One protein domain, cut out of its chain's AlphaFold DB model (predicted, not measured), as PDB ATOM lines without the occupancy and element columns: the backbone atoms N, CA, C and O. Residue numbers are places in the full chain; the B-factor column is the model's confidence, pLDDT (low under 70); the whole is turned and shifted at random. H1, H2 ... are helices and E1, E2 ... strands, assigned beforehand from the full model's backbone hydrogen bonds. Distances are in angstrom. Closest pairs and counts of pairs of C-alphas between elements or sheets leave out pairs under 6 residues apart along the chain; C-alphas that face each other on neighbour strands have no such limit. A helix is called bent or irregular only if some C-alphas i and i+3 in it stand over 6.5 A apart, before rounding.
ATOM      1  N   LEU A  20     290.020 274.212 316.945       78.88
ATOM      2  CA  LEU A  20     291.429 273.894 316.724       78.88
ATOM      3  C   LEU A  20     291.675 272.383 316.803       78.88
ATOM      4  O   LEU A  20     291.068 271.696 317.630       78.88
ATOM      5  N   PHE A  21     292.593 271.875 315.979       73.88
ATOM      6  CA  PHE A  21     293.048 270.483 316.039       73.88
ATOM      7  C   PHE A  21     294.573 270.391 316.207       73.88
ATOM      8  O   PHE A  21     295.301 271.253 315.707       73.88
ATOM      9  N   PRO A  22     295.074 269.359 316.910       71.19
ATOM     10  CA  PRO A  22     296.499 269.205 317.176       71.19
ATOM     11  C   PRO A  22     297.305 268.936 315.903       71.19
ATOM     12  O   PRO A  22     296.901 268.158 315.036       71.19
ATOM     13  N   LEU A  23     298.485 269.558 315.827       73.38
ATOM     14  CA  LEU A  23     299.456 269.370 314.754       73.38
ATOM     15  C   LEU A  23     300.706 268.662 315.281       73.38
ATOM     16  O   LEU A  23     301.398 269.157 316.168       73.38
ATOM     17  N   GLN A  24     301.041 267.526 314.682       73.19
ATOM     18  CA  GLN A  24     302.337 266.877 314.828       73.19
ATOM     19  C   GLN A  24     303.337 267.515 313.869       73.19
ATOM     20  O   GLN A  24     303.018 267.761 312.709       73.19
ATOM     21  N   SER A  25     304.557 267.762 314.334       72.19
ATOM     22  CA  SER A  25     305.606 268.392 313.531       72.19
ATOM     23  C   SER A  25     306.818 267.488 313.366       72.19
ATOM     24  O   SER A  25     307.274 266.892 314.343       72.19
ATOM     25  N   GLY A  26     307.393 267.444 312.167       65.88
ATOM     26  CA  GLY A  26     308.599 266.666 311.897       65.88
ATOM     27  C   GLY A  26     309.416 267.205 310.723       65.88
ATOM     28  O   GLY A  26     308.881 267.927 309.876       65.88
ATOM     29  N   PRO A  27     310.714 266.868 310.657       68.75
ATOM     30  CA  PRO A  27     311.544 267.226 309.524       68.75
ATOM     31  C   PRO A  27     311.177 266.348 308.326       68.75
ATOM     32  O   PRO A  27     311.040 265.130 308.441       68.75
ATOM     33  N   HIS A  28     311.054 266.972 307.164       72.19
ATOM     34  CA  HIS A  28     310.940 266.298 305.885       72.19
ATOM     35  C   HIS A  28     312.198 266.589 305.077       72.19
ATOM     36  O   HIS A  28     312.515 267.743 304.790       72.19
ATOM     37  N   PHE A  29     312.925 265.534 304.726       65.81
ATOM     38  CA  PHE A  29     314.078 265.626 303.846       65.81
ATOM     39  C   PHE A  29     313.642 265.217 302.448       65.81
ATOM     40  O   PHE A  29     313.058 264.149 302.264       65.81
ATOM     41  N   ALA A  30     313.919 266.073 301.471       62.47
ATOM     42  CA  ALA A  30     313.668 265.750 300.082       62.47
ATOM     43  C   ALA A  30     314.462 264.498 299.686       62.47
ATOM     44  O   ALA A  30     315.672 264.421 299.913       62.47
ATOM     45  N   ASN A  31     313.785 263.516 299.088       57.62
ATOM     46  CA  ASN A  31     314.457 262.347 298.531       57.62
ATOM     47  C   ASN A  31     315.420 262.793 297.425       57.62
ATOM     48  O   ASN A  31     315.015 263.490 296.495       57.62
ATOM     49  N   ALA A  32     316.671 262.326 297.488       49.31
ATOM     50  CA  ALA A  32     317.781 262.692 296.597       49.31
ATOM     51  C   ALA A  32     317.593 262.334 295.099       49.31
ATOM     52  O   ALA A  32     318.547 262.406 294.331       49.31
ATOM     53  N   GLY A  33     316.387 261.948 294.670       50.34
ATOM     54  CA  GLY A  33     316.055 261.572 293.291       50.34
ATOM     55  C   GLY A  33     314.860 262.310 292.677       50.34
ATOM     56  O   GLY A  33     314.525 262.038 291.529       50.34
ATOM     57  N   LEU A  34     314.205 263.230 293.397       46.44
ATOM     58  CA  LEU A  34     313.080 264.016 292.877       46.44
ATOM     59  C   LEU A  34     313.387 265.506 293.043       46.44
ATOM     60  O   LEU A  34     313.387 266.035 294.150       46.44
ATOM     61  N   THR A  35     313.621 266.191 291.927       43.34
ATOM     62  CA  THR A  35     314.031 267.604 291.824       43.34
ATOM     63  C   THR A  35     313.026 268.633 292.369       43.34
ATOM     64  O   THR A  35     313.306 269.825 292.307       43.34
ATOM     65  N   ASN A  36     311.890 268.208 292.938       46.62
ATOM     66  CA  ASN A  36     310.781 269.093 293.323       46.62
ATOM     67  C   ASN A  36     310.371 269.026 294.809       46.62
ATOM     68  O   ASN A  36     309.393 269.664 295.192       46.62
ATOM     69  N   GLY A  37     311.080 268.280 295.661       48.72
ATOM     70  CA  GLY A  37     310.837 268.311 297.107       48.72
ATOM     71  C   GLY A  37     311.724 269.356 297.778       48.72
ATOM     72  O   GLY A  37     312.943 269.229 297.732       48.72
ATOM     73  N   ALA A  38     311.160 270.383 298.412       55.84
ATOM     74  CA  ALA A  38     311.934 271.222 299.324       55.84
ATOM     75  C   ALA A  38     312.056 270.501 300.676       55.84
ATOM     76  O   ALA A  38     311.046 270.105 301.258       55.84
ATOM     77  N   SER A  39     313.277 270.336 301.190       62.44
ATOM     78  CA  SER A  39     313.471 269.915 302.582       62.44
ATOM     79  C   SER A  39     312.922 270.995 303.520       62.44
ATOM     80  O   SER A  39     313.159 272.183 303.301       62.44
ATOM     81  N   GLY A  40     312.208 270.604 304.573       68.38
ATOM     82  CA  GLY A  40     311.537 271.554 305.460       68.38
ATOM     83  C   GLY A  40     310.911 270.905 306.687       68.38
ATOM     84  O   GLY A  40     311.229 269.770 307.033       68.38
ATOM     85  N   ILE A  41     310.018 271.640 307.350       72.94
ATOM     86  CA  ILE A  41     309.183 271.125 308.440       72.94
ATOM     87  C   ILE A  41     307.777 270.893 307.924       72.94
ATOM     88  O   ILE A  41     307.185 271.781 307.310       72.94
ATOM     89  N   VAL A  42     307.245 269.710 308.210       75.50
ATOM     90  CA  VAL A  42     305.859 269.354 307.924       75.50
ATOM     91  C   VAL A  42     305.078 269.368 309.228       75.50
ATOM     92  O   VAL A  42     305.531 268.817 310.231       75.50
ATOM     93  N   PHE A  43     303.909 270.005 309.188       75.38
ATOM     94  CA  PHE A  43     302.908 269.972 310.247       75.38
ATOM     95  C   PHE A  43     301.704 269.172 309.755       75.38
ATOM     96  O   PHE A  43     301.127 269.508 308.722       75.38
ATOM     97  N   THR A  44     301.328 268.131 310.491       77.81
ATOM     98  CA  THR A  44     300.255 267.205 310.121       77.81
ATOM     99  C   THR A  44     299.260 267.090 311.264       77.81
ATOM    100  O   THR A  44     299.650 266.839 312.399       77.81
ATOM    101  N   GLY A  45     297.973 267.218 310.971       75.38
ATOM    102  CA  GLY A  45     296.899 266.992 311.935       75.38
ATOM    103  C   GLY A  45     295.637 266.522 311.234       75.38
ATOM    104  O   GLY A  45     295.557 266.554 310.005       75.38
ATOM    105  N   TYR A  46     294.659 266.074 312.016       77.25
ATOM    106  CA  TYR A  46     293.394 265.576 311.492       77.25
ATOM    107  C   TYR A  46     292.245 266.459 311.966       77.25
ATOM    108  O   TYR A  46     292.058 266.667 313.161       77.25
ATOM    109  N   THR A  47     291.415 266.913 311.028       76.31
ATOM    110  CA  THR A  47     290.223 267.729 311.313       76.31
ATOM    111  C   THR A  47     289.214 267.015 312.215       76.31
ATOM    112  O   THR A  47     288.479 267.669 312.946       76.31
ATOM    113  N   ARG A  48     289.204 265.674 312.227       75.62
ATOM    114  CA  ARG A  48     288.374 264.864 313.141       75.62
ATOM    115  C   ARG A  48     288.713 265.071 314.621       75.62
ATOM    116  O   ARG A  48     287.868 264.811 315.468       75.62
ATOM    117  N   ASP A  49     289.929 265.533 314.908       69.81
ATOM    118  CA  ASP A  49     290.425 265.787 316.261       69.81
ATOM    119  C   ASP A  49     290.180 267.258 316.678       69.81
ATOM    120  O   ASP A  49     290.709 267.723 317.692       69.81
ATOM    121  N   ALA A  50     289.397 268.015 315.891       70.81
ATOM    122  CA  ALA A  50     289.067 269.409 316.168       70.81
ATOM    123  C   ALA A  50     288.075 269.533 317.331       70.81
ATOM    124  O   ALA A  50     286.970 268.988 317.290       70.81
ATOM    125  N   SER A  51     288.448 270.310 318.346       65.81
ATOM    126  CA  SER A  51     287.625 270.554 319.532       65.81
ATOM    127  C   SER A  51     287.586 272.039 319.885       65.81
ATOM    128  O   SER A  51     288.543 272.776 319.645       65.81
ATOM    129  N   LEU A  52     286.466 272.476 320.469       59.94
ATOM    130  CA  LEU A  52     286.315 273.813 321.056       59.94
ATOM    131  C   LEU A  52     287.086 273.949 322.380       59.94
ATOM    132  O   LEU A  52     287.448 275.061 322.757       59.94
ATOM    133  N   ASP A  53     287.343 272.824 323.053       56.88
ATOM    134  CA  ASP A  53     287.983 272.767 324.373       56.88
ATOM    135  C   ASP A  53     289.507 272.621 324.296       56.88
ATOM    136  O   ASP A  53     290.189 272.611 325.321       56.88
ATOM    137  N   ASN A  54     290.069 272.503 323.090       54.59
ATOM    138  CA  ASN A  54     291.512 272.455 322.957       54.59
ATOM    139  C   ASN A  54     292.101 273.842 323.247       54.59
ATOM    140  O   ASN A  54     291.847 274.808 322.525       54.59
ATOM    141  N   GLU A  55     292.937 273.936 324.282       51.34
ATOM    142  CA  GLU A  55     293.713 275.145 324.537       51.34
ATOM    143  C   GLU A  55     294.564 275.497 323.307       51.34
ATOM    144  O   GLU A  55     295.190 274.624 322.696       51.34
ATOM    145  N   ALA A  56     294.632 276.788 322.965       47.06
ATOM    146  CA  ALA A  56     295.359 277.269 321.789       47.06
ATOM    147  C   ALA A  56     296.824 276.789 321.751       47.06
ATOM    148  O   ALA A  56     297.357 276.541 320.674       47.06
ATOM    149  N   PHE A  57     297.452 276.585 322.914       44.22
ATOM    150  CA  PHE A  57     298.819 276.069 323.039       44.22
ATOM    151  C   PHE A  57     298.952 274.555 322.791       44.22
ATOM    152  O   PHE A  57     300.011 274.118 322.352       44.22
ATOM    153  N   SER A  58     297.893 273.765 323.002       42.34
ATOM    154  CA  SER A  58     297.860 272.311 322.742       42.34
ATOM    155  C   SER A  58     297.700 271.988 321.245       42.34
ATOM    156  O   SER A  58     298.141 270.945 320.768       42.34
ATOM    157  N   CYS A  59     297.123 272.918 320.473       48.69
ATOM    158  CA  CYS A  59     296.950 272.784 319.019       48.69
ATOM    159  C   CYS A  59     298.099 273.361 318.184       48.69
ATOM    160  O   CYS A  59     298.083 273.269 316.957       48.69
ATOM    161  N   CYS A  60     299.090 273.968 318.840       57.06
ATOM    162  CA  CYS A  60     300.260 274.525 318.181       57.06
ATOM    163  C   CYS A  60     301.296 273.425 317.935       57.06
ATOM    164  O   CYS A  60     301.942 272.950 318.869       57.06
ATOM    165  N   GLY A  61     301.523 273.063 316.675       53.59
ATOM    166  CA  GLY A  61     302.724 272.313 316.326       53.59
ATOM    167  C   GLY A  61     303.917 273.257 316.415       53.59
ATOM    168  O   GLY A  61     303.879 274.332 315.817       53.59
ATOM    169  N   SER A  62     304.985 272.879 317.116       56.78
ATOM    170  CA  SER A  62     306.225 273.659 317.111       56.78
ATOM    171  C   SER A  62     307.439 272.790 316.841       56.78
ATOM    172  O   SER A  62     307.587 271.706 317.398       56.78
ATOM    173  N   TYR A  63     308.312 273.280 315.968       54.38
ATOM    174  CA  TYR A  63     309.538 272.590 315.609       54.38
ATOM    175  C   TYR A  63     310.688 273.580 315.546       54.38
ATOM    176  O   TYR A  63     310.582 274.651 314.946       54.38
ATOM    177  N   THR A  64     311.814 273.200 316.132       54.53
ATOM    178  CA  THR A  64     313.046 273.975 316.034       54.53
ATOM    179  C   THR A  64     314.081 273.196 315.233       54.53
ATOM    180  O   THR A  64     314.395 272.047 315.533       54.53
ATOM    181  N   LEU A  65     314.589 273.824 314.174       57.38
ATOM    182  CA  LEU A  65     315.720 273.345 313.381       57.38
ATOM    183  C   LEU A  65     316.878 274.325 313.547       57.38
ATOM    184  O   LEU A  65     316.724 275.424 314.076       57.38
ATOM    185  N   ARG A  66     318.065 273.932 313.084       63.22
ATOM    186  CA  ARG A  66     319.252 274.792 313.074       63.22
ATOM    187  C   ARG A  66     318.907 276.200 312.563       63.22
ATOM    188  O   ARG A  66     318.593 276.367 311.390       63.22
ATOM    189  N   ASN A  67     319.041 277.205 313.432       59.62
ATOM    190  CA  ASN A  67     318.771 278.620 313.139       59.62
ATOM    191  C   ASN A  67     317.334 278.938 312.680       59.62
ATOM    192  O   ASN A  67     317.102 280.024 312.133       59.62
ATOM    193  N   SER A  68     316.377 278.033 312.905       66.12
ATOM    194  CA  SER A  68     314.981 278.271 312.576       66.12
ATOM    195  C   SER A  68     314.001 277.776 313.631       66.12
ATOM    196  O   SER A  68     314.211 276.796 314.344       66.12
ATOM    197  N   VAL A  69     312.905 278.513 313.738       73.00
ATOM    198  CA  VAL A  69     311.814 278.255 314.671       73.00
ATOM    199  C   VAL A  69     310.535 278.243 313.867       73.00
ATOM    200  O   VAL A  69     310.295 279.180 313.112       73.00
ATOM    201  N   HIS A  70     309.730 277.201 314.011       74.44
ATOM    202  CA  HIS A  70     308.492 277.024 313.269       74.44
ATOM    203  C   HIS A  70     307.358 276.768 314.255       74.44
ATOM    204  O   HIS A  70     307.493 275.917 315.132       74.44
ATOM    205  N   ALA A  71     306.252 277.482 314.095       76.44
ATOM    206  CA  ALA A  71     305.019 277.273 314.834       76.44
ATOM    207  C   ALA A  71     303.844 277.302 313.856       76.44
ATOM    208  O   ALA A  71     303.753 278.213 313.030       76.44
ATOM    209  N   ALA A  72     302.958 276.318 313.944       78.94
ATOM    210  CA  ALA A  72     301.782 276.209 313.096       78.94
ATOM    211  C   ALA A  72     300.523 276.002 313.931       78.94
ATOM    212  O   ALA A  72     300.565 275.363 314.981       78.94
ATOM    213  N   ILE A  73     299.408 276.512 313.422       80.94
ATOM    214  CA  ILE A  73     298.061 276.335 313.956       80.94
ATOM    215  C   ILE A  73     297.157 275.947 312.801       80.94
ATOM    216  O   ILE A  73     297.292 276.474 311.694       80.94
ATOM    217  N   ALA A  74     296.219 275.051 313.074       83.19
ATOM    218  CA  ALA A  74     295.147 274.745 312.153       83.19
ATOM    219  C   ALA A  74     293.833 274.533 312.905       83.19
ATOM    220  O   ALA A  74     293.808 274.169 314.084       83.19
ATOM    221  N   GLY A  75     292.735 274.798 312.211       83.06
ATOM    222  CA  GLY A  75     291.399 274.644 312.752       83.06
ATOM    223  C   GLY A  75     290.342 274.545 311.666       83.06
ATOM    224  O   GLY A  75     290.620 274.711 310.479       83.06
ATOM    225  N   THR A  76     289.120 274.269 312.091       83.81
ATOM    226  CA  THR A  76     287.935 274.254 311.238       83.81
ATOM    227  C   THR A  76     286.971 275.344 311.676       83.81
ATOM    228  O   THR A  76     286.661 275.463 312.866       83.81
ATOM    229  N   THR A  77     286.491 276.131 310.725       83.38
ATOM    230  CA  THR A  77     285.434 277.124 310.936       83.38
ATOM    231  C   THR A  77     284.059 276.450 310.979       83.38
ATOM    232  O   THR A  77     283.915 275.255 310.711       83.38
ATOM    233  N   SER A  78     283.023 277.197 311.361       79.88
ATOM    234  CA  SER A  78     281.649 276.685 311.492       79.88
ATOM    235  C   SER A  78     281.014 276.238 310.170       79.88
ATOM    236  O   SER A  78     280.097 275.421 310.181       79.88
ATOM    237  N   ASP A  79     281.533 276.725 309.043       81.31
ATOM    238  CA  ASP A  79     281.188 276.344 307.668       81.31
ATOM    239  C   ASP A  79     281.993 275.128 307.148       81.31
ATOM    240  O   ASP A  79     281.979 274.844 305.953       81.31
ATOM    241  N   ASN A  80     282.690 274.400 308.033       81.12
ATOM    242  CA  ASN A  80     283.577 273.268 307.721       81.12
ATOM    243  C   ASN A  80     284.775 273.600 306.816       81.12
ATOM    244  O   ASN A  80     285.444 272.686 306.327       81.12
ATOM    245  N   CYS A  81     285.104 274.878 306.620       85.69
ATOM    246  CA  CYS A  81     286.358 275.228 305.967       85.69
ATOM    247  C   CYS A  81     287.547 274.945 306.898       85.69
ATOM    248  O   CYS A  81     287.470 275.104 308.117       85.69
ATOM    249  N   THR A  82     288.671 274.544 306.313       86.00
ATOM    250  CA  THR A  82     289.936 274.371 307.033       86.00
ATOM    251  C   THR A  82     290.728 275.664 306.967       86.00
ATOM    252  O   THR A  82     290.947 276.197 305.884       86.00
ATOM    253  N   VAL A  83     291.200 276.158 308.106       87.81
ATOM    254  CA  VAL A  83     292.060 277.343 308.204       87.81
ATOM    255  C   VAL A  83     293.388 276.933 308.819       87.81
ATOM    256  O   VAL A  83     293.429 276.103 309.727       87.81
ATOM    257  N   PHE A  84     294.482 277.520 308.344       86.75
ATOM    258  CA  PHE A  84     295.805 277.320 308.916       86.75
ATOM    259  C   PHE A  84     296.605 278.619 308.948       86.75
ATOM    260  O   PHE A  84     296.435 279.504 308.108       86.75
ATOM    261  N   ALA A  85     297.533 278.693 309.895       85.31
ATOM    262  CA  ALA A  85     298.577 279.699 309.934       85.31
ATOM    263  C   ALA A  85     299.904 279.065 310.352       85.31
ATOM    264  O   ALA A  85     299.959 278.221 311.242       85.31
ATOM    265  N   LEU A  86     300.986 279.492 309.716       83.44
ATOM    266  CA  LEU A  86     302.351 279.057 309.967       83.44
ATOM    267  C   LEU A  86     303.225 280.293 310.132       83.44
ATOM    268  O   LEU A  86     303.392 281.071 309.193       83.44
ATOM    269  N   LYS A  87     303.842 280.436 311.300       80.94
ATOM    270  CA  LYS A  87     304.890 281.420 311.559       80.94
ATOM    271  C   LYS A  87     306.222 280.692 311.641       80.94
ATOM    272  O   LYS A  87     306.410 279.796 312.456       80.94
ATOM    273  N   SER A  88     307.157 281.085 310.792       73.88
ATOM    274  CA  SER A  88     308.531 280.597 310.817       73.88
ATOM    275  C   SER A  88     309.491 281.762 310.988       73.88
ATOM    276  O   SER A  88     309.279 282.822 310.419       73.88
ATOM    277  N   ILE A  89     310.574 281.570 311.726       71.12
ATOM    278  CA  ILE A  89     311.745 282.440 311.669       71.12
ATOM    279  C   ILE A  89     312.859 281.621 311.051       71.12
ATOM    280  O   ILE A  89     313.261 280.618 311.626       71.12
ATOM    281  N   ILE A  90     313.351 282.034 309.886       68.69
ATOM    282  CA  ILE A  90     314.442 281.361 309.174       68.69
ATOM    283  C   ILE A  90     315.541 282.391 308.963       68.69
ATOM    284  O   ILE A  90     315.302 283.418 308.334       68.69
ATOM    285  N   ASN A  91     316.743 282.150 309.498       62.81
ATOM    286  CA  ASN A  91     317.862 283.097 309.394       62.81
ATOM    287  C   ASN A  91     317.466 284.530 309.805       62.81
ATOM    288  O   ASN A  91     317.730 285.479 309.072       62.81
ATOM    289  N   GLN A  92     316.794 284.669 310.954       60.34
ATOM    290  CA  GLN A  92     316.289 285.946 311.498       60.34
ATOM    291  C   GLN A  92     315.164 286.612 310.683       60.34
ATOM    292  O   GLN A  92     314.703 287.685 311.055       60.34
ATOM    293  N   ARG A  93     314.661 285.981 309.613       64.31
ATOM    294  CA  ARG A  93     313.541 286.512 308.827       64.31
ATOM    295  C   ARG A  93     312.226 285.881 309.276       64.31
ATOM    296  O   ARG A  93     312.106 284.656 309.175       64.31
ATOM    297  N   PRO A  94     311.252 286.672 309.758       70.88
ATOM    298  CA  PRO A  94     309.916 286.168 310.008       70.88
ATOM    299  C   PRO A  94     309.204 285.916 308.676       70.88
ATOM    300  O   PRO A  94     309.128 286.784 307.811       70.88
ATOM    301  N   CYS A  95     308.662 284.717 308.534       75.94
ATOM    302  CA  CYS A  95     307.804 284.290 307.446       75.94
ATOM    303  C   CYS A  95     306.456 283.910 308.053       75.94
ATOM    304  O   CYS A  95     306.402 283.092 308.972       75.94
ATOM    305  N   LEU A  96     305.379 284.490 307.535       83.25
ATOM    306  CA  LEU A  96     304.017 284.130 307.905       83.25
ATOM    307  C   LEU A  96     303.305 283.615 306.657       83.25
ATOM    308  O   LEU A  96     303.285 284.294 305.633       83.25
ATOM    309  N   ALA A  97     302.729 282.425 306.750       83.88
ATOM    310  CA  ALA A  97     301.844 281.869 305.740       83.88
ATOM    311  C   ALA A  97     300.493 281.584 306.392       83.88
ATOM    312  O   ALA A  97     300.443 280.984 307.460       83.88
ATOM    313  N   VAL A  98     299.410 282.028 305.765       88.56
ATOM    314  CA  VAL A  98     298.042 281.843 306.262       88.56
ATOM    315  C   VAL A  98     297.168 281.451 305.084       88.56
ATOM    316  O   VAL A  98     297.357 281.973 303.983       88.56
ATOM    317  N   GLY A  99     296.226 280.539 305.293       88.31
ATOM    318  CA  GLY A  99     295.309 280.127 304.240       88.31
ATOM    319  C   GLY A  99     294.048 279.462 304.769       88.31
ATOM    320  O   GLY A  99     293.985 279.019 305.917       88.31
ATOM    321  N   LYS A 100     293.026 279.447 303.912       89.62
ATOM    322  CA  LYS A 100     291.718 278.840 304.146       89.62
ATOM    323  C   LYS A 100     291.357 277.997 302.929       89.62
ATOM    324  O   LYS A 100     291.577 278.427 301.798       89.62
ATOM    325  N   PHE A 101     290.808 276.817 303.166       89.62
ATOM    326  CA  PHE A 101     290.317 275.904 302.143       89.62
ATOM    327  C   PHE A 101     288.875 275.515 302.446       89.62
ATOM    328  O   PHE A 101     288.528 275.309 303.609       89.62
ATOM    329  N   ASP A 102     288.048 275.410 301.414       88.19
ATOM    330  CA  ASP A 102     286.709 274.833 301.532       88.19
ATOM    331  C   ASP A 102     286.773 273.306 301.789       88.19
ATOM    332  O   ASP A 102     287.862 272.717 301.753       88.19
ATOM    333  N   PRO A 103     285.638 272.634 302.068       83.81
ATOM    334  CA  PRO A 103     285.609 271.183 302.273       83.81
ATOM    335  C   PRO A 103     286.112 270.355 301.078       83.81
ATOM    336  O   PRO A 103     286.554 269.223 301.269       83.81
ATOM    337  N   ASP A 104     286.074 270.918 299.867       87.06
ATOM    338  CA  ASP A 104     286.557 270.292 298.632       87.06
ATOM    339  C   ASP A 104     288.052 270.586 298.370       87.06
ATOM    340  O   ASP A 104     288.615 270.138 297.367       87.06
ATOM    341  N   GLY A 105     288.715 271.336 299.260       79.00
ATOM    342  CA  GLY A 105     290.132 271.690 299.179       79.00
ATOM    343  C   GLY A 105     290.450 272.893 298.285       79.00
ATOM    344  O   GLY A 105     291.622 273.128 297.980       79.00
ATOM    345  N   LYS A 106     289.456 273.675 297.849       89.69
ATOM    346  CA  LYS A 106     289.689 274.888 297.052       89.69
ATOM    347  C   LYS A 106     290.069 276.063 297.951       89.69
ATOM    348  O   LYS A 106     289.470 276.245 299.010       89.69
ATOM    349  N   PRO A 107     291.051 276.886 297.544       88.62
ATOM    350  CA  PRO A 107     291.481 278.027 298.337       88.62
ATOM    351  C   PRO A 107     290.378 279.085 298.418       88.62
ATOM    352  O   PRO A 107     289.778 279.455 297.408       88.62
ATOM    353  N   LEU A 108     290.164 279.613 299.620       88.75
ATOM    354  CA  LEU A 108     289.262 280.723 299.905       88.75
ATOM    355  C   LEU A 108     290.034 281.881 300.544       88.75
ATOM    356  O   LEU A 108     291.040 281.687 301.228       88.75
ATOM    357  N   ALA A 109     289.544 283.101 300.337       87.06
ATOM    358  CA  ALA A 109     290.064 284.269 301.036       87.06
ATOM    359  C   ALA A 109     289.666 284.217 302.519       87.06
ATOM    360  O   ALA A 109     288.525 283.886 302.845       87.06
ATOM    361  N   LEU A 110     290.596 284.571 303.411       84.19
ATOM    362  CA  LEU A 110     290.272 284.771 304.822       84.19
ATOM    363  C   LEU A 110     289.607 286.129 305.023       84.19
ATOM    364  O   LEU A 110     290.055 287.137 304.471       84.19
ATOM    365  N   SER A 111     288.600 286.170 305.886       84.56
ATOM    366  CA  SER A 111     288.162 287.424 306.490       84.56
ATOM    367  C   SER A 111     289.194 287.941 307.499       84.56
ATOM    368  O   SER A 111     290.006 287.189 308.042       84.56
ATOM    369  N   THR A 112     289.145 289.242 307.794       82.75
ATOM    370  CA  THR A 112     290.044 289.883 308.767       82.75
ATOM    371  C   THR A 112     289.938 289.251 310.158       82.75
ATOM    372  O   THR A 112     290.956 289.011 310.799       82.75
ATOM    373  N   SER A 113     288.723 288.922 310.605       80.50
ATOM    374  CA  SER A 113     288.494 288.288 311.908       80.50
ATOM    375  C   SER A 113     289.087 286.882 311.983       80.50
ATOM    376  O   SER A 113     289.719 286.544 312.979       80.50
ATOM    377  N   GLU A 114     288.946 286.082 310.921       81.75
ATOM    378  CA  GLU A 114     289.546 284.742 310.856       81.75
ATOM    379  C   GLU A 114     291.075 284.819 310.864       81.75
ATOM    380  O   GLU A 114     291.728 284.025 311.539       81.75
ATOM    381  N   PHE A 115     291.654 285.791 310.148       84.12
ATOM    382  CA  PHE A 115     293.096 286.024 310.139       84.12
ATOM    383  C   PHE A 115     293.620 286.368 311.539       84.12
ATOM    384  O   PHE A 115     294.621 285.800 311.985       84.12
ATOM    385  N   GLU A 116     292.955 287.275 312.252       82.19
ATOM    386  CA  GLU A 116     293.344 287.651 313.613       82.19
ATOM    387  C   GLU A 116     293.220 286.472 314.585       82.19
ATOM    388  O   GLU A 116     294.146 286.211 315.353       82.19
ATOM    389  N   GLU A 117     292.120 285.718 314.526       79.00
ATOM    390  CA  GLU A 117     291.871 284.586 315.421       79.00
ATOM    391  C   GLU A 117     292.899 283.460 315.229       79.00
ATOM    392  O   GLU A 117     293.451 282.961 316.212       79.00
ATOM    393  N   VAL A 118     293.231 283.109 313.977       78.44
ATOM    394  CA  VAL A 118     294.183 282.024 313.680       78.44
ATOM    395  C   VAL A 118     295.643 282.426 313.918       78.44
ATOM    396  O   VAL A 118     296.478 281.578 314.235       78.44
ATOM    397  N   THR A 119     295.986 283.713 313.797       80.12
ATOM    398  CA  THR A 119     297.375 284.184 313.965       80.12
ATOM    399  C   THR A 119     297.706 284.594 315.398       80.12
ATOM    400  O   THR A 119     298.870 284.505 315.796       80.12
ATOM    401  N   LYS A 120     296.719 285.004 316.206       78.69
ATOM    402  CA  LYS A 120     296.922 285.494 317.582       78.69
ATOM    403  C   LYS A 120     297.795 284.580 318.454       78.69
ATOM    404  O   LYS A 120     298.704 285.112 319.099       78.69
ATOM    405  N   PRO A 121     297.624 283.244 318.473       70.25
ATOM    406  CA  PRO A 121     298.454 282.397 319.328       70.25
ATOM    407  C   PRO A 121     299.896 282.245 318.797       70.25
ATOM    408  O   PRO A 121     300.824 282.068 319.584       70.25
ATOM    409  N   LEU A 122     300.139 282.436 317.490       69.25
ATOM    410  CA  LEU A 122     301.491 282.418 316.903       69.25
ATOM    411  C   LEU A 122     302.355 283.612 317.339       69.25
ATOM    412  O   LEU A 122     303.587 283.537 317.315       69.25
ATOM    413  N   PHE A 123     301.740 284.721 317.754       67.25
ATOM    414  CA  PHE A 123     302.463 285.868 318.311       67.25
ATOM    415  C   PHE A 123     302.915 285.653 319.760       67.25
ATOM    416  O   PHE A 123     303.766 286.398 320.237       67.25
ATOM    417  N   GLN A 124     302.390 284.628 320.437       64.00
ATOM    418  CA  GLN A 124     302.773 284.259 321.803       64.00
ATOM    419  C   GLN A 124     303.827 283.142 321.843       64.00
ATOM    420  O   GLN A 124     304.393 282.872 322.902       64.00
TER     421      GLN A 124
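This is residues 20 to 124 of the 300 residues of an uncharacterized protein of Rhizobium radiobacter (UniProt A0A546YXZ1). A twisted sheet of four antiparallel strands, the short E3 and the longer E4, E5 and E6, has the helix H1 over one face, and the small hairpin E1 and E2 covers part of the opposite face, near E3 and E4. The 105 printed residues hold E1 E2 E3 E4 E5 E6 H1 in that order, and the class is mixed, helices and strands. The sheet order is E3 - E4 - E5 - E6. The whole is compact, with a radius of gyration of the C-alphas of 14.3 A and spans of 41 by 31 by 24 A.

Find C-alpha 24 at (302.337, 266.877, 314.828), where E1, residues 24 to 28, begins. E2 is residues 40 to 44 and E3 residues 61 to 65. E4, residues 68 to 76, runs 27.4 A; E5, residues 82 to 90, 25.6 A; E6, residues 93 to 101, 26.4 A. H1, residues 112 to 123, ends at C-alpha 123, (302.463, 285.868, 318.311); it is irregular, with C-alphas 118 and 121 7.1 A apart.

Look first at the meander E3 E4 E5 E6, each strand the antiparallel neighbour of the one before: N 63 and O 70 are 2.9 A apart, N 71 and O 87 2.8 A, N 86 and O 97 2.8 A. E1 and E2 pair by N 26 and O 42, 3.0 A. The two sheets form a sandwich, face to face; the closest C-alphas of E1 and E3, Ser 25 and Gly 61, are 5.6 A apart. H1 is on the larger sheet, making two layers, a helix on one face, at a height of 8.9 A. Its closest C-alpha pair with E5 is Thr 119 and Ala 85, 6.1 A. In H1, 6 of 8 O i to N i+4 pairs are within hydrogen-bond range.

Gly 33 and Asp 53 have the C-alphas farthest apart, 43.4 A. The printed part has no cut; links E1 to E2 and E2 to E3 are long. Look for pLDDT under 70 in 40 residues, among them 29 to 40 and 51 to 68.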